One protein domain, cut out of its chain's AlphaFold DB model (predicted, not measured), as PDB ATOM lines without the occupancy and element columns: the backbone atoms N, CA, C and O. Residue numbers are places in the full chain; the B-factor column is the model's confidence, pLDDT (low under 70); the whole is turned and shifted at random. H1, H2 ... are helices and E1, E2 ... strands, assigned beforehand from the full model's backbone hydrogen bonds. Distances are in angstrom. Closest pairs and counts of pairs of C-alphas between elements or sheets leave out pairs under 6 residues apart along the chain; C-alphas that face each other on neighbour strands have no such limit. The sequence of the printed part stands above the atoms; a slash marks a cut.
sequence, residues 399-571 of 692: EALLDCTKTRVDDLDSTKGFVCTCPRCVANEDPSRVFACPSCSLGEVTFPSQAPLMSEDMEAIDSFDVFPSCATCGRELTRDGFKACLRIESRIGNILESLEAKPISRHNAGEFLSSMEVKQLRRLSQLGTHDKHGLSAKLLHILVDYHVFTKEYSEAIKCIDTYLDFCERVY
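This is residues 399 to 571 of the 692 residues of the protein "SET domain-containing protein" of Perkinsus olseni (UniProt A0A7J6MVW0). One half of this domain is a helical body in which H6 runs through the middle, with H7 along one side of it and H5 and part of the long helix H3 on others, while short H4 touches its far end. H3 reaches from this body to a second, loop-rich half, built round the small strand hairpin E1 and E2 with short H2 near H3; H1 lies to one side and touches no helix. The 173 printed residues hold seven named helices and two named strands, in the order H1 E1 E2 H2 H3 H4 H5 H6 H7; the class is mostly helix, and the sheet, E1 - E2, is antiparallel. The whole is compact, with a radius of gyration of the C-alphas of 16.5 A and spans of 47 by 41 by 29 A.

E1, residues 434 to 436, and E2, residues 444 to 446, form an antiparallel hairpin at 153 degrees; N 435 and O 445 are within hydrogen-bond range at 2.9 A, as are N 445 and O 435 at 2.9 A. The closest C-alphas of E1 and H3, residues 479 to 500, are those of Phe 435 and Cys 485, 6.9 A apart. H2, residues 458 to 463, is close to but not clearly touching H3, closest at the C-alphas of Ile 461 and Lys 483, 8.0 A. With residues 489 to 496 alone, H3 touches H6, residues 534 to 549, closest at the C-alphas of Gly 493 and Leu 535, 6.6 A; they run the same way at a steep tilt of 38 degrees. H6 is the hub, touching four helices. H7, residues 553 to 570, touches it at a shallow tilt of 23 degrees, opposite ways, a helical hairpin closest at the C-alphas of Val 544 and Ala 556, 4.5 A. H5, residues 515 to 526, forms another helical hairpin with H6, at 29 degrees, touching its residues 536 to 543 alone; the closest C-alphas are Ser 525 and Ser 536, 4.9 A. H4, residues 509 to 512, touches H6 at the C-alphas of Ala 509 and Tyr 546, 5.0 A. H5 and H7 are apart. Every O i to N i+4 pair is within hydrogen-bond range in H2, H3, H5, H7 and H1, residues 405 to 416; H6 has 11 of 12, and H4 is too short for such a pair.

H1 begins at C-alpha 405, (213.971, 141.750, 21.758), and is 15.7 A long. H3 measures 31.2 A, H5 16.7 A, H6 23.4 A and H7 25.5 A, the last ending at C-alpha 570, (214.893, 139.020, 32.148).

The C-alphas farthest apart are those of Ser 463 and Lys 551, 48.4 A. The printed part has no cut; the links H1 to E1, E2 to H2 and H2 to H3 are long. Mean pLDDT of the printed part is 92.3, and residues 527 to 528 are under 70.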
ATOM      1  N   GLU A 399     219.255 150.027  30.899       94.94
ATOM      2  CA  GLU A 399     217.793 149.975  30.880       94.94
ATOM      3  C   GLU A 399     217.261 149.367  29.580       94.94
ATOM      4  O   GLU A 399     216.391 148.501  29.630       94.94
ATOM      5  N   ALA A 400     217.809 149.757  28.423       96.31
ATOM      6  CA  ALA A 400     217.402 149.218  27.124       96.31
ATOM      7  C   ALA A 400     217.724 147.718  27.000       96.31
ATOM      8  O   ALA A 400     217.015 146.956  26.343       96.31
ATOM      9  N   LEU A 401     218.737 147.224  27.721       97.25
ATOM     10  CA  LEU A 401     218.972 145.786  27.858       97.25
ATOM     11  C   LEU A 401     217.797 145.038  28.514       97.25
ATOM     12  O   LEU A 401     217.691 143.824  28.331       97.25
ATOM     13  N   LEU A 402     216.906 145.704  29.246       97.12
ATOM     14  CA  LEU A 402     215.718 145.095  29.849       97.12
ATOM     15  C   LEU A 402     214.474 145.131  28.943       97.12
ATOM     16  O   LEU A 402     213.480 144.474  29.265       97.12
ATOM     17  N   ASP A 403     214.531 145.837  27.812       96.56
ATOM     18  CA  ASP A 403     213.428 145.911  26.852       96.56
ATOM     19  C   ASP A 403     213.212 144.597  26.094       96.56
ATOM     20  O   ASP A 403     213.985 143.641  26.223       96.56
ATOM     21  N   CYS A 404     212.113 144.509  25.340       96.62
ATOM     22  CA  CYS A 404     211.833 143.350  24.493       96.62
ATOM     23  C   CYS A 404     212.828 143.250  23.337       96.62
ATOM     24  O   CYS A 404     213.440 144.233  22.919       96.62
ATOM     25  N   THR A 405     213.017 142.041  22.825       97.62
ATOM     26  CA  THR A 405     213.971 141.750  21.758       97.62
ATOM     27  C   THR A 405     213.705 142.589  20.524       97.62
ATOM     28  O   THR A 405     214.663 143.104  19.955       97.62
ATOM     29  N   LYS A 406     212.434 142.784  20.157       95.69
ATOM     30  CA  LYS A 406     212.084 143.595  18.993       95.69
ATOM     31  C   LYS A 406     212.527 145.050  19.162       95.69
ATOM     32  O   LYS A 406     213.245 145.538  18.305       95.69
ATOM     33  N   THR A 407     212.236 145.678  20.305       95.75
ATOM     34  CA  THR A 407     212.716 147.037  20.628       95.75
ATOM     35  C   THR A 407     214.239 147.134  20.548       95.75
ATOM     36  O   THR A 407     214.759 147.978  19.836       95.75
ATOM     37  N   ARG A 408     214.972 146.214  21.193       97.75
ATOM     38  CA  ARG A 408     216.446 146.229  21.162       97.75
ATOM     39  C   ARG A 408     217.011 146.088  19.745       97.75
ATOM     40  O   ARG A 408     218.047 146.666  19.441       97.75
ATOM     41  N   VAL A 409     216.382 145.261  18.908       96.81
ATOM     42  CA  VAL A 409     216.793 145.062  17.512       96.81
ATOM     43  C   VAL A 409     216.493 146.303  16.678       96.81
ATOM     44  O   VAL A 409     217.369 146.720  15.931       96.81
ATOM     45  N   ASP A 410     215.315 146.907  16.836       94.94
ATOM     46  CA  ASP A 410     214.931 148.129  16.123       94.94
ATOM     47  C   ASP A 410     215.845 149.307  16.496       94.94
ATOM     48  O   ASP A 410     216.270 150.065  15.624       94.94
ATOM     49  N   ASP A 411     216.222 149.425  17.773       94.69
ATOM     50  CA  ASP A 411     217.168 150.440  18.244       94.69
ATOM     51  C   ASP A 411     218.548 150.253  17.597       94.69
ATOM     52  O   ASP A 411     219.168 151.214  17.147       94.69
ATOM     53  N   LEU A 412     219.046 149.016  17.510       95.81
ATOM     54  CA  LEU A 412     220.340 148.727  16.881       95.81
ATOM     55  C   LEU A 412     220.298 148.890  15.361       95.81
ATOM     56  O   LEU A 412     221.259 149.394  14.784       95.81
ATOM     57  N   ASP A 413     219.203 148.516  14.707       94.19
ATOM     58  CA  ASP A 413     219.051 148.701  13.265       94.19
ATOM     59  C   ASP A 413     218.998 150.193  12.918       94.19
ATOM     60  O   ASP A 413     219.760 150.670  12.081       94.19
ATOM     61  N   SER A 414     218.188 150.967  13.643       91.00
ATOM     62  CA  SER A 414     218.040 152.406  13.404       91.00
ATOM     63  C   SER A 414     219.280 153.227  13.772       91.00
ATOM     64  O   SER A 414     219.599 154.182  13.067       91.00
ATOM     65  N   THR A 415     219.998 152.871  14.845       86.31
ATOM     66  CA  THR A 415     221.142 153.666  15.338       86.31
ATOM     67  C   THR A 415     222.513 153.135  14.929       86.31
ATOM     68  O   THR A 415     223.500 153.863  15.050       86.31
ATOM     69  N   LYS A 416     222.611 151.867  14.510       88.31
ATOM     70  CA  LYS A 416     223.877 151.192  14.161       88.31
ATOM     71  C   LYS A 416     223.818 150.422  12.840       88.31
ATOM     72  O   LYS A 416     224.858 149.942  12.395       88.31
ATOM     73  N   GLY A 417     222.650 150.298  12.210       89.69
ATOM     74  CA  GLY A 417     222.504 149.696  10.884       89.69
ATOM     75  C   GLY A 417     222.671 148.178  10.843       89.69
ATOM     76  O   GLY A 417     223.096 147.656   9.813       89.69
ATOM     77  N   PHE A 418     222.397 147.458  11.939       92.88
ATOM     78  CA  PHE A 418     222.458 145.994  11.942       92.88
ATOM     79  C   PHE A 418     221.382 145.333  12.809       92.88
ATOM     80  O   PHE A 418     220.953 145.856  13.837       92.88
ATOM     81  N   VAL A 419     221.032 144.096  12.448       95.12
ATOM     82  CA  VAL A 419     220.125 143.237  13.221       95.12
ATOM     83  C   VAL A 419     220.928 142.333  14.157       95.12
ATOM     84  O   VAL A 419     221.714 141.491  13.723       95.12
ATOM     85  N   CYS A 420     220.723 142.483  15.465       96.62
ATOM     86  CA  CYS A 420     221.445 141.705  16.471       96.62
ATOM     87  C   CYS A 420     221.031 140.225  16.485       96.62
ATOM     88  O   CYS A 420     219.870 139.885  16.715       96.62
ATOM     89  N   THR A 421     222.015 139.332  16.354       96.25
ATOM     90  CA  THR A 421     221.841 137.869  16.374       96.25
ATOM     91  C   THR A 421     222.488 137.201  17.594       96.25
ATOM     92  O   THR A 421     222.775 136.005  17.588       96.25
ATOM     93  N   CYS A 422     222.725 137.958  18.673       96.81
ATOM     94  CA  CYS A 422     223.292 137.400  19.904       96.81
ATOM     95  C   CYS A 422     222.377 136.311  20.512       96.81
ATOM     96  O   CYS A 422     221.170 136.321  20.244       96.81
ATOM     97  N   PRO A 423     222.891 135.421  21.392       96.12
ATOM     98  CA  PRO A 423     222.121 134.307  21.963       96.12
ATOM     99  C   PRO A 423     220.777 134.703  22.586       96.12
ATOM    100  O   PRO A 423     219.841 133.910  22.592       96.12
ATOM    101  N   ARG A 424     220.671 135.937  23.090       96.50
ATOM    102  CA  ARG A 424     219.445 136.474  23.683       96.50
ATOM    103  C   ARG A 424     218.422 136.924  22.635       96.50
ATOM    104  O   ARG A 424     217.235 136.736  22.857       96.50
ATOM    105  N   CYS A 425     218.858 137.472  21.499       96.94
ATOM    106  CA  CYS A 425     217.955 137.922  20.431       96.94
ATOM    107  C   CYS A 425     217.467 136.777  19.530       96.94
ATOM    108  O   CYS A 425     216.362 136.840  18.995       96.94
ATOM    109  N   VAL A 426     218.264 135.712  19.386       96.69
ATOM    110  CA  VAL A 426     217.876 134.504  18.628       96.69
ATOM    111  C   VAL A 426     217.175 133.449  19.486       96.69
ATOM    112  O   VAL A 426     216.828 132.380  18.987       96.69
ATOM    113  N   ALA A 427     216.979 133.720  20.779       96.19
ATOM    114  CA  ALA A 427     216.227 132.837  21.657       96.19
ATOM    115  C   ALA A 427     214.781 132.687  21.160       96.19
ATOM    116  O   ALA A 427     214.188 133.632  20.641       96.19
ATOM    117  N   ASN A 428     214.187 131.509  21.357       95.75
ATOM    118  CA  ASN A 428     212.811 131.247  20.921       95.75
ATOM    119  C   ASN A 428     211.771 132.083  21.676       95.75
ATOM    120  O   ASN A 428     210.712 132.367  21.129       95.75
ATOM    121  N   GLU A 429     212.064 132.447  22.921       95.88
ATOM    122  CA  GLU A 429     211.161 133.147  23.830       95.88
ATOM    123  C   GLU A 429     211.825 134.415  24.353       95.88
ATOM    124  O   GLU A 429     213.025 134.421  24.638       95.88
ATOM    125  N   ASP A 430     211.019 135.458  24.530       97.06
ATOM    126  CA  ASP A 430     211.454 136.725  25.086       97.06
ATOM    127  C   ASP A 430     211.007 136.865  26.548       97.06
ATOM    128  O   ASP A 430     209.824 137.111  26.821       97.06
ATOM    129  N   PRO A 431     211.925 136.742  27.523       95.62
ATOM    130  CA  PRO A 431     211.553 136.806  28.925       95.62
ATOM    131  C   PRO A 431     211.033 138.190  29.336       95.62
ATOM    132  O   PRO A 431     210.334 138.271  30.344       95.62
ATOM    133  N   SER A 432     211.314 139.279  28.610       96.31
ATOM    134  CA  SER A 432     210.746 140.597  28.944       96.31
ATOM    135  C   SER A 432     209.361 140.832  28.346       96.31
ATOM    136  O   SER A 432     208.756 141.867  28.625       96.31
ATOM    137  N   ARG A 433     208.810 139.872  27.593       95.94
ATOM    138  CA  ARG A 433     207.539 140.018  26.874       95.94
ATOM    139  C   ARG A 433     206.524 138.936  27.256       95.94
ATOM    140  O   ARG A 433     206.060 138.140  26.440       95.94
ATOM    141  N   VAL A 434     206.201 138.890  28.547       95.75
ATOM    142  CA  VAL A 434     205.235 137.943  29.131       95.75
ATOM    143  C   VAL A 434     203.879 138.618  29.311       95.75
ATOM    144  O   VAL A 434     203.818 139.743  29.788       95.75
ATOM    145  N   PHE A 435     202.790 137.924  28.981       94.62
ATOM    146  CA  PHE A 435     201.419 138.395  29.189       94.62
ATOM    147  C   PHE A 435     200.619 137.425  30.061       94.62
ATOM    148  O   PHE A 435     200.874 136.218  30.091       94.62
ATOM    149  N   ALA A 436     199.587 137.941  30.728       93.06
ATOM    150  CA  ALA A 436     198.569 137.110  31.356       93.06
ATOM    151  C   ALA A 436     197.751 136.387  30.273       93.06
ATOM    152  O   ALA A 436     197.319 136.988  29.290       93.06
ATOM    153  N   CYS A 437     197.512 135.089  30.447       93.25
ATOM    154  CA  CYS A 437     196.800 134.280  29.466       93.25
ATOM    155  C   CYS A 437     195.338 134.744  29.343       93.25
ATOM    156  O   CYS A 437     194.573 134.572  30.298       93.25
ATOM    157  N   PRO A 438     194.883 135.210  28.168       91.62
ATOM    158  CA  PRO A 438     193.514 135.698  28.006       91.62
ATOM    159  C   PRO A 438     192.459 134.589  28.130       91.62
ATOM    160  O   PRO A 438     191.294 134.870  28.383       91.62
ATOM    161  N   SER A 439     192.837 133.312  27.987       92.44
ATOM    162  CA  SER A 439     191.892 132.192  28.081       92.44
ATOM    163  C   SER A 439     191.596 131.729  29.509       92.44
ATOM    164  O   SER A 439     190.553 131.114  29.739       92.44
ATOM    165  N   CYS A 440     192.527 131.905  30.450       92.69
ATOM    166  CA  CYS A 440     192.346 131.440  31.833       92.69
ATOM    167  C   CYS A 440     192.620 132.497  32.902       92.69
ATOM    168  O   CYS A 440     192.308 132.237  34.059       92.69
ATOM    169  N   SER A 441     193.224 133.631  32.541       89.25
ATOM    170  CA  SER A 441     193.610 134.743  33.421       89.25
ATOM    171  C   SER A 441     194.548 134.387  34.582       89.25
ATOM    172  O   SER A 441     194.914 135.267  35.351       89.25
ATOM    173  N   LEU A 442     194.935 133.116  34.720       89.50
ATOM    174  CA  LEU A 442     195.787 132.606  35.797       89.50
ATOM    175  C   LEU A 442     197.193 132.253  35.319       89.50
ATOM    176  O   LEU A 442     198.141 132.372  36.082       89.50
ATOM    177  N   GLY A 443     197.310 131.756  34.089       93.44
ATOM    178  CA  GLY A 443     198.595 131.394  33.513       93.44
ATOM    179  C   GLY A 443     199.215 132.513  32.703       93.44
ATOM    180  O   GLY A 443     198.599 133.548  32.469       93.44
ATOM    181  N   GLU A 444     200.416 132.251  32.215       95.12
ATOM    182  CA  GLU A 444     201.231 133.207  31.467       95.12
ATOM    183  C   GLU A 444     201.484 132.699  30.050       95.12
ATOM    184  O   GLU A 444     201.480 131.486  29.813       95.12
ATOM    185  N   VAL A 445     201.678 133.631  29.121       95.81
ATOM    186  CA  VAL A 445     202.159 133.377  27.760       95.81
ATOM    187  C   VAL A 445     203.396 134.237  27.510       95.81
ATOM    188  O   VAL A 445     203.328 135.462  27.596       95.81
ATOM    189  N   THR A 446     204.529 133.600  27.227       96.69
ATOM    190  CA  THR A 446     205.775 134.284  26.857       96.69
ATOM    191  C   THR A 446     205.807 134.447  25.349       96.69
ATOM    192  O   THR A 446     205.622 133.469  24.625       96.69
ATOM    193  N   PHE A 447     205.985 135.670  24.858       96.38
ATOM    194  CA  PHE A 447     205.995 135.908  23.419       96.38
ATOM    195  C   PHE A 447     207.323 135.459  22.799       96.38
ATOM    196  O   PHE A 447     208.365 135.538  23.453       96.38
ATOM    197  N   PRO A 448     207.312 134.996  21.538       95.81
ATOM    198  CA  PRO A 448     208.545 134.741  20.810       95.81
ATOM    199  C   PRO A 448     209.359 136.019  20.597       95.81
ATOM    200  O   PRO A 448     208.788 137.084  20.362       95.81
ATOM    201  N   SER A 449     210.687 135.910  20.583       94.81
ATOM    202  CA  SER A 449     211.596 137.055  20.390       94.81
ATOM    203  C   SER A 449     211.398 137.803  19.073       94.81
ATOM    204  O   SER A 449     211.665 138.997  18.997       94.81
ATOM    205  N   GLN A 450     210.908 137.103  18.050       91.38
ATOM    206  CA  GLN A 450     210.642 137.640  16.712       91.38
ATOM    207  C   GLN A 450     209.196 138.142  16.544       91.38
ATOM    208  O   GLN A 450     208.783 138.454  15.432       91.38
ATOM    209  N   ALA A 451     208.386 138.154  17.609       93.94
ATOM    210  CA  ALA A 451     207.010 138.628  17.512       93.94
ATOM    211  C   ALA A 451     206.973 140.142  17.207       93.94
ATOM    212  O   ALA A 451     207.691 140.900  17.865       93.94
ATOM    213  N   PRO A 452     206.113 140.603  16.282       93.75
ATOM    214  CA  PRO A 452     206.034 142.012  15.897       93.75
ATOM    215  C   PRO A 452     205.518 142.897  17.037       93.75
ATOM    216  O   PRO A 452     204.825 142.418  17.944       93.75
ATOM    217  N   LEU A 453     205.832 144.190  16.992       92.00
ATOM    218  CA  LEU A 453     205.190 145.226  17.810       92.00
ATOM    219  C   LEU A 453     203.882 145.698  17.158       92.00
ATOM    220  O   LEU A 453     203.681 145.561  15.957       92.00
ATOM    221  N   MET A 454     202.977 146.293  17.942       86.94
ATOM    222  CA  MET A 454     201.738 146.867  17.387       86.94
ATOM    223  C   MET A 454     201.979 148.100  16.499       86.94
ATOM    224  O   MET A 454     201.107 148.475  15.723       86.94
ATOM    225  N   SER A 455     203.138 148.746  16.634       81.00
ATOM    226  CA  SER A 455     203.560 149.856  15.774       81.00
ATOM    227  C   SER A 455     203.911 149.413  14.351       81.00
ATOM    228  O   SER A 455     204.070 150.265  13.482       81.00
ATOM    229  N   GLU A 456     204.042 148.109  14.109       82.56
ATOM    230  CA  GLU A 456     204.359 147.571  12.790       82.56
ATOM    231  C   GLU A 456     203.142 147.499  11.871       82.56
ATOM    232  O   GLU A 456     201.982 147.535  12.295       82.56
ATOM    233  N   ASP A 457     203.427 147.346  10.580       83.62
ATOM    234  CA  ASP A 457     202.403 147.187   9.563       83.62
ATOM    235  C   ASP A 457     201.507 145.977   9.858       83.62
ATOM    236  O   ASP A 457     201.963 144.886  10.218       83.62
ATOM    237  N   MET A 458     200.203 146.145   9.626       85.25
ATOM    238  CA  MET A 458     199.210 145.087   9.845       85.25
ATOM    239  C   MET A 458     199.534 143.791   9.092       85.25
ATOM    240  O   MET A 458     199.160 142.720   9.555       85.25
ATOM    241  N   GLU A 459     200.248 143.873   7.967       87.81
ATOM    242  CA  GLU A 459     200.719 142.708   7.214       87.81
ATOM    243  C   GLU A 459     201.749 141.877   8.000       87.81
ATOM    244  O   GLU A 459     201.660 140.649   8.001       87.81
ATOM    245  N   ALA A 460     202.671 142.513   8.731       85.94
ATOM    246  CA  ALA A 460     203.629 141.820   9.596       85.94
ATOM    247  C   ALA A 460     202.910 141.092  10.745       85.94
ATOM    248  O   ALA A 460     203.171 139.923  11.025       85.94
ATOM    249  N   ILE A 461     201.916 141.748  11.352       87.81
ATOM    250  CA  ILE A 461     201.087 141.154  12.411       87.81
ATOM    251  C   ILE A 461     200.232 140.001  11.866       87.81
ATOM    252  O   ILE A 461     200.110 138.953  12.502       87.81
ATOM    253  N   ASP A 462     199.622 140.176  10.693       88.62
ATOM    254  CA  ASP A 462     198.724 139.186  10.099       88.62
ATOM    255  C   ASP A 462     199.462 137.973   9.530       88.62
ATOM    256  O   ASP A 462     198.894 136.879   9.552       88.62
ATOM    257  N   SER A 463     200.711 138.137   9.090       90.75
ATOM    258  CA  SER A 463     201.573 137.048   8.609       90.75
ATOM    259  C   SER A 463     202.288 136.280   9.726       90.75
ATOM    260  O   SER A 463     202.841 135.210   9.472       90.75
ATOM    261  N   PHE A 464     202.255 136.772  10.968       91.75
ATOM    262  CA  PHE A 464     202.834 136.063  12.104       91.75
ATOM    263  C   PHE A 464     201.978 134.848  12.503       91.75
ATOM    264  O   PHE A 464     200.780 134.978  12.788       91.75
ATOM    265  N   ASP A 465     202.610 133.669  12.540       92.69
ATOM    266  CA  ASP A 465     201.947 132.362  12.701       92.69
ATOM    267  C   ASP A 465     202.493 131.523  13.874       92.69
ATOM    268  O   ASP A 465     202.143 130.351  14.024       92.69
ATOM    269  N   VAL A 466     203.347 132.098  14.729       92.19
ATOM    270  CA  VAL A 466     203.926 131.400  15.891       92.19
ATOM    271  C   VAL A 466     203.251 131.872  17.175       92.19
ATOM    272  O   VAL A 466     203.665 132.853  17.791       92.19
ATOM    273  N   PHE A 467     202.205 131.170  17.610       94.50
ATOM    274  CA  PHE A 467     201.448 131.558  18.802       94.50
ATOM    275  C   PHE A 467     201.915 130.812  20.060       94.50
ATOM    276  O   PHE A 467     201.984 129.581  20.060       94.50
ATOM    277  N   PRO A 468     202.219 131.521  21.163       95.12
ATOM    278  CA  PRO A 468     202.676 130.879  22.386       95.12
ATOM    279  C   PRO A 468     201.541 130.138  23.103       95.12
ATOM    280  O   PRO A 468     200.370 130.522  23.042       95.12
ATOM    281  N   SER A 469     201.899 129.084  23.834       96.94
ATOM    282  CA  SER A 469     200.969 128.330  24.678       96.94
ATOM    283  C   SER A 469     201.035 128.772  26.132       96.94
ATOM    284  O   SER A 469     202.099 129.059  26.671       96.94
ATOM    285  N   CYS A 470     199.880 128.792  26.793       96.88
ATOM    286  CA  CYS A 470     199.804 129.128  28.204       96.88
ATOM    287  C   CYS A 470     200.498 128.074  29.075       96.88
ATOM    288  O   CYS A 470     200.084 126.913  29.072       96.88
ATOM    289  N   ALA A 471     201.442 128.495  29.919       94.50
ATOM    290  CA  ALA A 471     202.178 127.594  30.811       94.50
ATOM    291  C   ALA A 471     201.284 126.849  31.827       94.50
ATOM    292  O   ALA A 471     201.642 125.778  32.311       94.50
ATOM    293  N   THR A 472     200.108 127.397  32.156       96.56
ATOM    294  CA  THR A 472     199.193 126.814  33.154       96.56
ATOM    295  C   THR A 472     198.071 125.999  32.528       96.56
ATOM    296  O   THR A 472     197.805 124.885  32.966       96.56
ATOM    297  N   CYS A 473     197.367 126.548  31.530       97.06
ATOM    298  CA  CYS A 473     196.206 125.870  30.946       97.06
ATOM    299  C   CYS A 473     196.513 125.108  29.652       97.06
ATOM    300  O   CYS A 473     195.622 124.440  29.132       97.06
ATOM    301  N   GLY A 474     197.736 125.219  29.119       97.19
ATOM    302  CA  GLY A 474     198.184 124.534  27.905       97.19
ATOM    303  C   GLY A 474     197.490 124.983  26.616       97.19
ATOM    304  O   GLY A 474     197.740 124.404  25.566       97.19
ATOM    305  N   ARG A 475     196.597 125.979  26.676       97.00
ATOM    306  CA  ARG A 475     195.926 126.514  25.487       97.00
ATOM    307  C   ARG A 475     196.864 127.442  24.733       97.00
ATOM    308  O   ARG A 475     197.429 128.359  25.330       97.00
ATOM    309  N   GLU A 476     196.973 127.196  23.438       97.19
ATOM    310  CA  GLU A 476     197.630 128.084  22.487       97.19
ATOM    311  C   GLU A 476     196.843 129.389  22.351       97.19
ATOM    312  O   GLU A 476     195.604 129.399  22.376       97.19
ATOM    313  N   LEU A 477     197.565 130.498  22.251       96.38
ATOM    314  CA  LEU A 477     196.978 131.807  22.043       96.38
ATOM    315  C   LEU A 477     196.335 131.870  20.650       96.38
ATOM    316  O   LEU A 477     196.960 131.549  19.649       96.38
ATOM    317  N   THR A 478     195.078 132.301  20.562       95.69
ATOM    318  CA  THR A 478     194.456 132.552  19.253       95.69
ATOM    319  C   THR A 478     195.035 133.822  18.631       95.69
ATOM    320  O   THR A 478     195.499 134.705  19.353       95.69
ATOM    321  N   ARG A 479     194.932 133.986  17.304       93.75
ATOM    322  CA  ARG A 479     195.326 135.235  16.620       93.75
ATOM    323  C   ARG A 479     194.659 136.473  17.233       93.75
ATOM    324  O   ARG A 479     195.315 137.489  17.444       93.75
ATOM    325  N   ASP A 480     193.377 136.383  17.583       92.75
ATOM    326  CA  ASP A 480     192.660 137.482  18.243       92.75
ATOM    327  C   ASP A 480     193.181 137.751  19.658       92.75
ATOM    328  O   ASP A 480     193.300 138.911  20.058       92.75
ATOM    329  N   GLY A 481     193.537 136.695  20.400       93.25
ATOM    330  CA  GLY A 481     194.191 136.805  21.702       93.25
ATOM    331  C   GLY A 481     195.568 137.465  21.599       93.25
ATOM    332  O   GLY A 481     195.876 138.353  22.386       93.25
ATOM    333  N   PHE A 482     196.352 137.104  20.584       94.12
ATOM    334  CA  PHE A 482     197.643 137.721  20.279       94.12
ATOM    335  C   PHE A 482     197.490 139.213  19.970       94.12
ATOM    336  O   PHE A 482     198.104 140.047  20.633       94.12
ATOM    337  N   LYS A 483     196.574 139.576  19.063       93.06
ATOM    338  CA  LYS A 483     196.258 140.982  18.765       93.06
ATOM    339  C   LYS A 483     195.748 141.742  19.993       93.06
ATOM    340  O   LYS A 483     196.008 142.936  20.118       93.06
ATOM    341  N   ALA A 484     195.015 141.088  20.895       91.75
ATOM    342  CA  ALA A 484     194.573 141.704  22.144       91.75
ATOM    343  C   ALA A 484     195.751 142.037  23.070       91.75
ATOM    344  O   ALA A 484     195.802 143.152  23.582       91.75
ATOM    345  N   CYS A 485     196.717 141.128  23.225       93.12
ATOM    346  CA  CYS A 485     197.954 141.392  23.964       93.12
ATOM    347  C   CYS A 485     198.737 142.568  23.358       93.12
ATOM    348  O   CYS A 485     199.081 143.494  24.087       93.12
ATOM    349  N   LEU A 486     198.911 142.596  22.031       93.25
ATOM    350  CA  LEU A 486     199.582 143.705  21.340       93.25
ATOM    351  C   LEU A 486     198.875 145.058  21.556       93.25
ATOM    352  O   LEU A 486     199.527 146.087  21.708       93.25
ATOM    353  N   ARG A 487     197.532 145.086  21.604       91.56
ATOM    354  CA  ARG A 487     196.781 146.323  21.904       91.56
ATOM    355  C   ARG A 487     197.042 146.817  23.325       91.56
ATOM    356  O   ARG A 487     197.120 148.023  23.543       91.56
ATOM    357  N   ILE A 488     197.146 145.900  24.287       90.50
ATOM    358  CA  ILE A 488     197.458 146.238  25.682       90.50
ATOM    359  C   ILE A 488     198.883 146.786  25.774       90.50
ATOM    360  O   ILE A 488     199.086 147.829  26.390       90.50
ATOM    361  N   GLU A 489     199.837 146.123  25.122       93.00
ATOM    362  CA  GLU A 489     201.228 146.567  25.033       93.00
ATOM    363  C   GLU A 489     201.331 147.980  24.445       93.00
ATOM    364  O   GLU A 489     201.875 148.866  25.096       93.00
ATOM    365  N   SER A 490     200.712 148.227  23.285       92.12
ATOM    366  CA  SER A 490     200.665 149.552  22.650       92.12
ATOM    367  C   SER A 490     200.059 150.618  23.558       92.12
ATOM    368  O   SER A 490     200.615 151.702  23.704       92.12
ATOM    369  N   ARG A 491     198.943 150.305  24.228       91.00
ATOM    370  CA  ARG A 491     198.304 151.238  25.163       91.00
ATOM    371  C   ARG A 491     199.239 151.619  26.309       91.00
ATOM    372  O   ARG A 491     199.250 152.779  26.710       91.00
ATOM    373  N   ILE A 492     199.982 150.658  26.857       91.38
ATOM    374  CA  ILE A 492     200.957 150.926  27.917       91.38
ATOM    375  C   ILE A 492     202.132 151.738  27.365       91.38
ATOM    376  O   ILE A 492     202.535 152.697  28.016       91.38
ATOM    377  N   GLY A 493     202.632 151.395  26.174       92.25
ATOM    378  CA  GLY A 493     203.701 152.127  25.490       92.25
ATOM    379  C   GLY A 493     203.372 153.610  25.323       92.25
ATOM    380  O   GLY A 493     204.114 154.452  25.810       92.25
ATOM    381  N   ASN A 494     202.197 153.933  24.777       91.50
ATOM    382  CA  ASN A 494     201.766 155.325  24.581       91.50
ATOM    383  C   ASN A 494     201.632 156.095  25.910       91.50
ATOM    384  O   ASN A 494     201.869 157.301  25.985       91.50
ATOM    385  N   ILE A 495     201.216 155.410  26.980       91.25
ATOM    386  CA  ILE A 495     201.148 156.013  28.315       91.25
ATOM    387  C   ILE A 495     202.554 156.285  28.847       91.25
ATOM    388  O   ILE A 495     202.773 157.354  29.409       91.25
ATOM    389  N   LEU A 496     203.487 155.343  28.687       92.19
ATOM    390  CA  LEU A 496     204.880 155.521  29.092       92.19
ATOM    391  C   LEU A 496     205.520 156.692  28.362       92.19
ATOM    392  O   LEU A 496     206.026 157.577  29.034       92.19
ATOM    393  N   GLU A 497     205.381 156.770  27.043       92.38
ATOM    394  CA  GLU A 497     205.879 157.888  26.233       92.38
ATOM    395  C   GLU A 497     205.347 159.239  26.754       92.38
ATOM    396  O   GLU A 497     206.098 160.185  26.996       92.38
ATOM    397  N   SER A 498     204.046 159.312  27.067       92.12
ATOM    398  CA  SER A 498     203.435 160.509  27.663       92.12
ATOM    399  C   SER A 498     203.958 160.845  29.068       92.12
ATOM    400  O   SER A 498     203.943 162.013  29.475       92.12
ATOM    401  N   LEU A 499     204.365 159.841  29.848       90.81
ATOM    402  CA  LEU A 499     204.918 160.023  31.191       90.81
ATOM    403  C   LEU A 499     206.408 160.372  31.160       90.81
ATOM    404  O   LEU A 499     206.819 161.226  31.937       90.81
ATOM    405  N   GLU A 500     207.185 159.763  30.269       89.44
ATOM    406  CA  GLU A 500     208.617 160.008  30.070       89.44
ATOM    407  C   GLU A 500     208.874 161.413  29.508       89.44
ATOM    408  O   GLU A 500     209.843 162.065  29.889       89.44
ATOM    409  N   ALA A 501     207.937 161.953  28.721       90.69
ATOM    410  CA  ALA A 501     207.954 163.355  28.301       90.69
ATOM    411  C   ALA A 501     207.789 164.359  29.466       90.69
ATOM    412  O   ALA A 501     207.990 165.565  29.293       90.69
ATOM    413  N   LYS A 502     207.390 163.900  30.661       91.44
ATOM    414  CA  LYS A 502     207.244 164.739  31.858       91.44
ATOM    415  C   LYS A 502     208.475 164.563  32.754       91.44
ATOM    416  O   LYS A 502     208.939 163.443  32.940       91.44
ATOM    417  N   PRO A 503     208.959 165.625  33.425       90.75
ATOM    418  CA  PRO A 503     210.101 165.544  34.338       90.75
ATOM    419  C   PRO A 503     209.689 164.952  35.699       90.75
ATOM    420  O   PRO A 503     209.855 165.587  36.747       90.75
ATOM    421  N   ILE A 504     209.081 163.764  35.685       86.94
ATOM    422  CA  ILE A 504     208.622 163.057  36.879       86.94
ATOM    423  C   ILE A 504     209.840 162.576  37.665       86.94
ATOM    424  O   ILE A 504     210.790 162.024  37.126       86.94
ATOM    425  N   SER A 505     209.795 162.801  38.969       88.00
ATOM    426  CA  SER A 505     210.785 162.342  39.928       88.00
ATOM    427  C   SER A 505     210.119 162.091  41.278       88.00
ATOM    428  O   SER A 505     209.062 162.656  41.584       88.00
ATOM    429  N   ARG A 506     210.808 161.386  42.179       84.56
ATOM    430  CA  ARG A 506     210.419 161.240  43.600       84.56
ATOM    431  C   ARG A 506     210.126 162.555  44.348       84.56
ATOM    432  O   ARG A 506     209.665 162.527  45.491       84.56
ATOM    433  N   HIS A 507     210.475 163.712  43.779       84.81
ATOM    434  CA  HIS A 507     210.292 165.034  44.384       84.81
ATOM    435  C   HIS A 507     209.060 165.789  43.891       84.81
ATOM    436  O   HIS A 507     208.604 166.678  44.602       84.81
ATOM    437  N   ASN A 508     208.523 165.432  42.727       86.19
ATOM    438  CA  ASN A 508     207.416 166.139  42.081       86.19
ATOM    439  C   ASN A 508     206.367 165.183  41.483       86.19
ATOM    440  O   ASN A 508     205.423 165.642  40.854       86.19
ATOM    441  N   ALA A 509     206.477 163.866  41.687       87.56
ATOM    442  CA  ALA A 509     205.574 162.890  41.077       87.56
ATOM    443  C   ALA A 509     204.086 163.175  41.348       87.56
ATOM    444  O   ALA A 509     203.265 163.028  40.450       87.56
ATOM    445  N   GLY A 510     203.723 163.646  42.546       86.62
ATOM    446  CA  GLY A 510     202.333 164.010  42.851       86.62
ATOM    447  C   GLY A 510     201.832 165.298  42.184       86.62
ATOM    448  O   GLY A 510     200.638 165.575  42.254       86.62
ATOM    449  N   GLU A 511     202.708 166.080  41.544       90.38
ATOM    450  CA  GLU A 511     202.326 167.218  40.694       90.38
ATOM    451  C   GLU A 511     201.849 166.747  39.313       90.38
ATOM    452  O   GLU A 511     201.012 167.401  38.694       90.38
ATOM    453  N   PHE A 512     202.350 165.596  38.854       90.44
ATOM    454  CA  PHE A 512     202.071 165.045  37.526       90.44
ATOM    455  C   PHE A 512     201.106 163.863  37.535       90.44
ATOM    456  O   PHE A 512     200.509 163.565  36.502       90.44
ATOM    457  N   LEU A 513     200.976 163.182  38.675       91.88
ATOM    458  CA  LEU A 513     200.162 161.985  38.832       91.88
ATOM    459  C   LEU A 513     199.138 162.174  39.949       91.88
ATOM    460  O   LEU A 513     199.469 162.341  41.124       91.88
ATOM    461  N   SER A 514     197.863 162.085  39.594       91.31
ATOM    462  CA  SER A 514     196.771 161.985  40.554       91.31
ATOM    463  C   SER A 514     196.654 160.566  41.117       91.31
ATOM    464  O   SER A 514     197.020 159.572  40.490       91.31
ATOM    465  N   SER A 515     196.043 160.436  42.298       89.31
ATOM    466  CA  SER A 515     195.772 159.121  42.900       89.31
ATOM    467  C   SER A 515     194.839 158.245  42.052       89.31
ATOM    468  O   SER A 515     194.834 157.021  42.193       89.31
ATOM    469  N   MET A 516     194.035 158.853  41.172       87.94
ATOM    470  CA  MET A 516     193.173 158.131  40.239       87.94
ATOM    471  C   MET A 516     193.971 157.587  39.053       87.94
ATOM    472  O   MET A 516     193.804 156.414  38.723       87.94
ATOM    473  N   GLU A 517     194.874 158.384  38.480       90.88
ATOM    474  CA  GLU A 517     195.797 157.928  37.431       90.88
ATOM    475  C   GLU A 517     196.682 156.797  37.948       90.88
ATOM    476  O   GLU A 517     196.762 155.754  37.319       90.88
ATOM    477  N   VAL A 518     197.236 156.912  39.156       92.31
ATOM    478  CA  VAL A 518     198.051 155.852  39.779       92.31
ATOM    479  C   VAL A 518     197.285 154.537  39.921       92.31
ATOM    480  O   VAL A 518     197.813 153.465  39.621       92.31
ATOM    481  N   LYS A 519     196.007 154.592  40.323       90.94
ATOM    482  CA  LYS A 519     195.148 153.399  40.363       90.94
ATOM    483  C   LYS A 519     194.919 152.814  38.970       90.94
ATOM    484  O   LYS A 519     194.879 151.593  38.842       90.94
ATOM    485  N   GLN A 520     194.760 153.653  37.948       88.25
ATOM    486  CA  GLN A 520     194.608 153.209  36.563       88.25
ATOM    487  C   GLN A 520     195.901 152.585  36.028       88.25
ATOM    488  O   GLN A 520     195.842 151.486  35.490       88.25
ATOM    489  N   LEU A 521     197.059 153.209  36.250       90.12
ATOM    490  CA  LEU A 521     198.375 152.687  35.865       90.12
ATOM    491  C   LEU A 521     198.654 151.337  36.526       90.12
ATOM    492  O   LEU A 521     199.033 150.381  35.853       90.12
ATOM    493  N   ARG A 522     198.373 151.215  37.829       89.44
ATOM    494  CA  ARG A 522     198.514 149.941  38.541       89.44
ATOM    495  C   ARG A 522     197.590 148.870  37.964       89.44
ATOM    496  O   ARG A 522     198.032 147.749  37.735       89.44
ATOM    497  N   ARG A 523     196.330 149.207  37.675       86.75
ATOM    498  CA  ARG A 523     195.413 148.279  37.000       86.75
ATOM    499  C   ARG A 523     195.940 147.877  35.627       86.75
ATOM    500  O   ARG A 523     195.931 146.695  35.328       86.75
ATOM    501  N   LEU A 524     196.434 148.816  34.824       83.31
ATOM    502  CA  LEU A 524     196.986 148.540  33.494       83.31
ATOM    503  C   LEU A 524     198.191 147.599  33.558       83.31
ATOM    504  O   LEU A 524     198.205 146.617  32.825       83.31
ATOM    505  N   SER A 525     199.118 147.818  34.498       82.81
ATOM    506  CA  SER A 525     200.254 146.907  34.723       82.81
ATOM    507  C   SER A 525     199.821 145.474  35.083       82.81
ATOM    508  O   SER A 525     200.547 144.516  34.835       82.81
ATOM    509  N   GLN A 526     198.610 145.311  35.629       81.81
ATOM    510  CA  GLN A 526     198.027 144.023  36.016       81.81
ATOM    511  C   GLN A 526     197.099 143.425  34.941       81.81
ATOM    512  O   GLN A 526     196.937 142.209  34.886       81.81
ATOM    513  N   LEU A 527     196.483 144.249  34.085       69.00
ATOM    514  CA  LEU A 527     195.343 143.896  33.220       69.00
ATOM    515  C   LEU A 527     195.698 143.159  31.920       69.00
ATOM    516  O   LEU A 527     194.837 142.982  31.062       69.00
ATOM    517  N   GLY A 528     196.923 142.673  31.765       63.97
ATOM    518  CA  GLY A 528     197.255 141.852  30.601       63.97
ATOM    519  C   GLY A 528     198.732 141.586  30.409       63.97
ATOM    520  O   GLY A 528     199.077 140.590  29.793       63.97
ATOM    521  N   THR A 529     199.602 142.408  30.978       70.81
ATOM    522  CA  THR A 529     201.055 142.286  30.822       70.81
ATOM    523  C   THR A 529     201.739 141.585  31.995       70.81
ATOM    524  O   THR A 529     202.918 141.279  31.920       70.81
ATOM    525  N   HIS A 530     201.028 141.259  33.081       72.44
ATOM    526  CA  HIS A 530     201.652 140.814  34.335       72.44
ATOM    527  C   HIS A 530     202.732 141.824  34.806       72.44
ATOM    528  O   HIS A 530     203.134 142.762  34.112       72.44
ATOM    529  N   ASP A 531     203.266 141.637  36.003       84.00
ATOM    530  CA  ASP A 531     204.483 142.346  36.415       84.00
ATOM    531  C   ASP A 531     205.769 141.828  35.725       84.00
ATOM    532  O   ASP A 531     206.882 142.248  36.030       84.00
ATOM    533  N   LYS A 532     205.605 140.919  34.754       92.06
ATOM    534  CA  LYS A 532     206.676 140.233  34.028       92.06
ATOM    535  C   LYS A 532     206.980 140.841  32.653       92.06
ATOM    536  O   LYS A 532     207.873 140.350  31.963       92.06
ATOM    537  N   HIS A 533     206.278 141.895  32.254       95.19
ATOM    538  CA  HIS A 533     206.520 142.596  30.994       95.19
ATOM    539  C   HIS A 533     207.406 143.830  31.186       95.19
ATOM    540  O   HIS A 533     207.222 144.562  32.158       95.19
ATOM    541  N   GLY A 534     208.293 144.123  30.231       95.19
ATOM    542  CA  GLY A 534     209.213 145.269  30.287       95.19
ATOM    543  C   GLY A 534     208.499 146.603  30.470       95.19
ATOM    544  O   GLY A 534     208.799 147.349  31.396       95.19
ATOM    545  N   LEU A 535     207.458 146.856  29.676       94.69
ATOM    546  CA  LEU A 535     206.627 148.053  29.844       94.69
ATOM    547  C   LEU A 535     205.931 148.137  31.221       94.69
ATOM    548  O   LEU A 535     205.867 149.210  31.819       94.69
ATOM    549  N   SER A 536     205.447 147.016  31.772       93.75
ATOM    550  CA  SER A 536     204.910 147.004  33.143       93.75
ATOM    551  C   SER A 536     205.992 147.344  34.165       93.75
ATOM    552  O   SER A 536     205.723 148.081  35.108       93.75
ATOM    553  N   ALA A 537     207.210 146.830  33.979       94.38
ATOM    554  CA  ALA A 537     208.340 147.106  34.856       94.38
ATOM    555  C   ALA A 537     208.732 148.594  34.827       94.38
ATOM    556  O   ALA A 537     208.889 149.193  35.889       94.38
ATOM    557  N   LYS A 538     208.778 149.223  33.642       94.19
ATOM    558  CA  LYS A 538     208.981 150.678  33.498       94.19
ATOM    559  C   LYS A 538     207.898 151.477  34.232       94.19
ATOM    560  O   LYS A 538     208.208 152.377  35.011       94.19
ATOM    561  N   LEU A 539     206.625 151.092  34.084       93.44
ATOM    562  CA  LEU A 539     205.532 151.718  34.838       93.44
ATOM    563  C   LEU A 539     205.696 151.554  36.354       93.44
ATOM    564  O   LEU A 539     205.480 152.509  37.097       93.44
ATOM    565  N   LEU A 540     206.063 150.359  36.829       92.50
ATOM    566  CA  LEU A 540     206.299 150.113  38.252       92.50
ATOM    567  C   LEU A 540     207.402 151.017  38.796       92.50
ATOM    568  O   LEU A 540     207.243 151.541  39.896       92.50
ATOM    569  N   HIS A 541     208.463 151.249  38.023       91.31
ATOM    570  CA  HIS A 541     209.542 152.154  38.411       91.31
ATOM    571  C   HIS A 541     209.057 153.606  38.558       91.31
ATOM    572  O   HIS A 541     209.314 154.227  39.585       91.31
ATOM    573  N   ILE A 542     208.214 154.107  37.648       92.06
ATOM    574  CA  ILE A 542     207.560 155.427  37.801       92.06
ATOM    575  C   ILE A 542     206.655 155.468  39.050       92.06
ATOM    576  O   ILE A 542     206.594 156.468  39.773       92.06
ATOM    577  N   LEU A 543     205.943 154.375  39.344       94.38
ATOM    578  CA  LEU A 543     205.071 154.284  40.520       94.38
ATOM    579  C   LEU A 543     205.855 154.278  41.843       94.38
ATOM    580  O   LEU A 543     205.316 154.731  42.856       94.38
ATOM    581  N   VAL A 544     207.109 153.807  41.857       95.38
ATOM    582  CA  VAL A 544     207.997 153.917  43.029       95.38
ATOM    583  C   VAL A 544     208.154 155.383  43.424       95.38
ATOM    584  O   VAL A 544     207.909 155.732  44.581       95.38
ATOM    585  N   ASP A 545     208.469 156.251  42.465       93.19
ATOM    586  CA  ASP A 545     208.657 157.683  42.699       93.19
ATOM    587  C   ASP A 545     207.399 158.358  43.250       93.19
ATOM    588  O   ASP A 545     207.475 159.150  44.197       93.19
ATOM    589  N   TYR A 546     206.228 157.993  42.723       94.88
ATOM    590  CA  TYR A 546     204.950 158.456  43.256       94.88
ATOM    591  C   TYR A 546     204.741 158.033  44.715       94.88
ATOM    592  O   TYR A 546     204.447 158.876  45.564       94.88
ATOM    593  N   HIS A 547     204.916 156.749  45.032       95.56
ATOM    594  CA  HIS A 547     204.682 156.245  46.387       95.56
ATOM    595  C   HIS A 547     205.700 156.789  47.401       95.56
ATOM    596  O   HIS A 547     205.355 157.053  48.554       95.56
ATOM    597  N   VAL A 548     206.946 157.035  46.985       93.19
ATOM    598  CA  VAL A 548     207.950 157.728  47.811       93.19
ATOM    599  C   VAL A 548     207.541 159.180  48.070       93.19
ATOM    600  O   VAL A 548     207.676 159.673  49.198       93.19
ATOM    601  N   PHE A 549     207.014 159.868  47.053       91.75
ATOM    602  CA  PHE A 549     206.499 161.230  47.189       91.75
ATOM    603  C   PHE A 549     205.323 161.291  48.179       91.75
ATOM    604  O   PHE A 549     205.330 162.130  49.083       91.75
ATOM    605  N   THR A 550     204.360 160.367  48.076       91.69
ATOM    606  CA  THR A 550     203.170 160.300  48.950       91.69
ATOM    607  C   THR A 550     203.416 159.652  50.314       91.69
ATOM    608  O   THR A 550     202.491 159.582  51.123       91.69
ATOM    609  N   LYS A 551     204.652 159.225  50.611       92.56
ATOM    610  CA  LYS A 551     205.036 158.529  51.857       92.56
ATOM    611  C   LYS A 551     204.377 157.159  52.038       92.56
ATOM    612  O   LYS A 551     204.357 156.615  53.140       92.56
ATOM    613  N   GLU A 552     203.905 156.559  50.953       94.00
ATOM    614  CA  GLU A 552     203.383 155.193  50.900       94.00
ATOM    615  C   GLU A 552     204.535 154.187  50.726       94.00
ATOM    616  O   GLU A 552     204.568 153.388  49.792       94.00
ATOM    617  N   TYR A 553     205.513 154.224  51.636       93.81
ATOM    618  CA  TYR A 553     206.773 153.480  51.508       93.81
ATOM    619  C   TYR A 553     206.590 151.966  51.332       93.81
ATOM    620  O   TYR A 553     207.317 151.349  50.560       93.81
ATOM    621  N   SER A 554     205.594 151.361  51.983       94.25
ATOM    622  CA  SER A 554     205.299 149.933  51.799       94.25
ATOM    623  C   SER A 554     204.861 149.595  50.373       94.25
ATOM    624  O   SER A 554     205.130 148.497  49.900       94.25
ATOM    625  N   GLU A 555     204.188 150.518  49.683       95.12
ATOM    626  CA  GLU A 555     203.793 150.342  48.284       95.12
ATOM    627  C   GLU A 555     204.970 150.601  47.341       95.12
ATOM    628  O   GLU A 555     205.160 149.834  46.403       95.12
ATOM    629  N   ALA A 556     205.816 151.595  47.640       95.88
ATOM    630  CA  ALA A 556     207.068 151.815  46.913       95.88
ATOM    631  C   ALA A 556     207.981 150.577  46.964       95.88
ATOM    632  O   ALA A 556     208.495 150.150  45.934       95.88
ATOM    633  N   ILE A 557     208.130 149.963  48.147       95.25
ATOM    634  CA  ILE A 557     208.932 148.745  48.340       95.25
ATOM    635  C   ILE A 557     208.368 147.575  47.524       95.25
ATOM    636  O   ILE A 557     209.129 146.867  46.879       95.25
ATOM    637  N   LYS A 558     207.041 147.393  47.491       95.56
ATOM    638  CA  LYS A 558     206.429 146.354  46.648       95.56
ATOM    639  C   LYS A 558     206.730 146.581  45.169       95.56
ATOM    640  O   LYS A 558     207.126 145.641  44.496       95.56
ATOM    641  N   CYS A 559     206.569 147.810  44.675       95.44
ATOM    642  CA  CYS A 559     206.845 148.121  43.273       95.44
ATOM    643  C   CYS A 559     208.315 147.866  42.905       95.44
ATOM    644  O   CYS A 559     208.573 147.238  41.879       95.44
ATOM    645  N   ILE A 560     209.270 148.310  43.736       96.56
ATOM    646  CA  ILE A 560     210.700 148.109  43.452       96.56
ATOM    647  C   ILE A 560     211.112 146.639  43.596       96.56
ATOM    648  O   ILE A 560     211.924 146.169  42.810       96.56
ATOM    649  N   ASP A 561     210.528 145.885  44.534       96.12
ATOM    650  CA  ASP A 561     210.768 144.441  44.660       96.12
ATOM    651  C   ASP A 561     210.311 143.699  43.406       96.12
ATOM    652  O   ASP A 561     211.065 142.923  42.829       96.12
ATOM    653  N   THR A 562     209.114 144.019  42.921       95.44
ATOM    654  CA  THR A 562     208.597 143.463  41.677       95.44
ATOM    655  C   THR A 562     209.461 143.837  40.462       95.44
ATOM    656  O   THR A 562     209.701 143.000  39.593       95.44
ATOM    657  N   TYR A 563     209.980 145.069  40.401       95.88
ATOM    658  CA  TYR A 563     210.922 145.482  39.356       95.88
ATOM    659  C   TYR A 563     212.255 144.716  39.430       95.88
ATOM    660  O   TYR A 563     212.792 144.295  38.404       95.88
ATOM    661  N   LEU A 564     212.785 144.487  40.635       96.12
ATOM    662  CA  LEU A 564     214.005 143.705  40.846       96.12
ATOM    663  C   LEU A 564     213.820 142.244  40.419       96.12
ATOM    664  O   LEU A 564     214.686 141.707  39.725       96.12
ATOM    665  N   ASP A 565     212.684 141.633  40.763       95.88
ATOM    666  CA  ASP A 565     212.315 140.283  40.323       95.88
ATOM    667  C   ASP A 565     212.212 140.206  38.791       95.88
ATOM    668  O   ASP A 565     212.651 139.237  38.164       95.88
ATOM    669  N   PHE A 566     211.662 141.250  38.160       96.19
ATOM    670  CA  PHE A 566     211.644 141.377  36.707       96.19
ATOM    671  C   PHE A 566     213.068 141.406  36.126       96.19
ATOM    672  O   PHE A 566     213.354 140.622  35.220       96.19
ATOM    673  N   CYS A 567     213.962 142.238  36.668       96.19
ATOM    674  CA  CYS A 567     215.346 142.350  36.196       96.19
ATOM    675  C   CYS A 567     216.095 141.013  36.290       96.19
ATOM    676  O   CYS A 567     216.706 140.589  35.312       96.19
ATOM    677  N   GLU A 568     216.011 140.331  37.441       95.19
ATOM    678  CA  GLU A 568     216.674 139.036  37.676       95.19
ATOM    679  C   GLU A 568     216.214 137.953  36.698       95.19
ATOM    680  O   GLU A 568     216.994 137.099  36.286       95.19
ATOM    681  N   ARG A 569     214.939 137.987  36.310       95.25
ATOM    682  CA  ARG A 569     214.356 137.012  35.388       95.25
ATOM    683  C   ARG A 569     214.684 137.305  33.925       95.25
ATOM    684  O   ARG A 569     214.832 136.376  33.137       95.25
ATOM    685  N   VAL A 570     214.719 138.579  33.543       95.75
ATOM    686  CA  VAL A 570     214.893 139.020  32.148       95.75
ATOM    687  C   VAL A 570     216.350 139.033  31.714       95.75
ATOM    688  O   VAL A 570     216.646 138.869  30.523       95.75
ATOM    689  N   TYR A 571     217.247 139.256  32.666       95.75
ATOM    690  CA  TYR A 571     218.653 139.456  32.399       95.75
ATOM    691  C   TYR A 571     219.501 138.557  33.299       95.75
ATOM    692  O   TYR A 571     219.676 138.809  34.487       95.75
TER     693      TYR A 571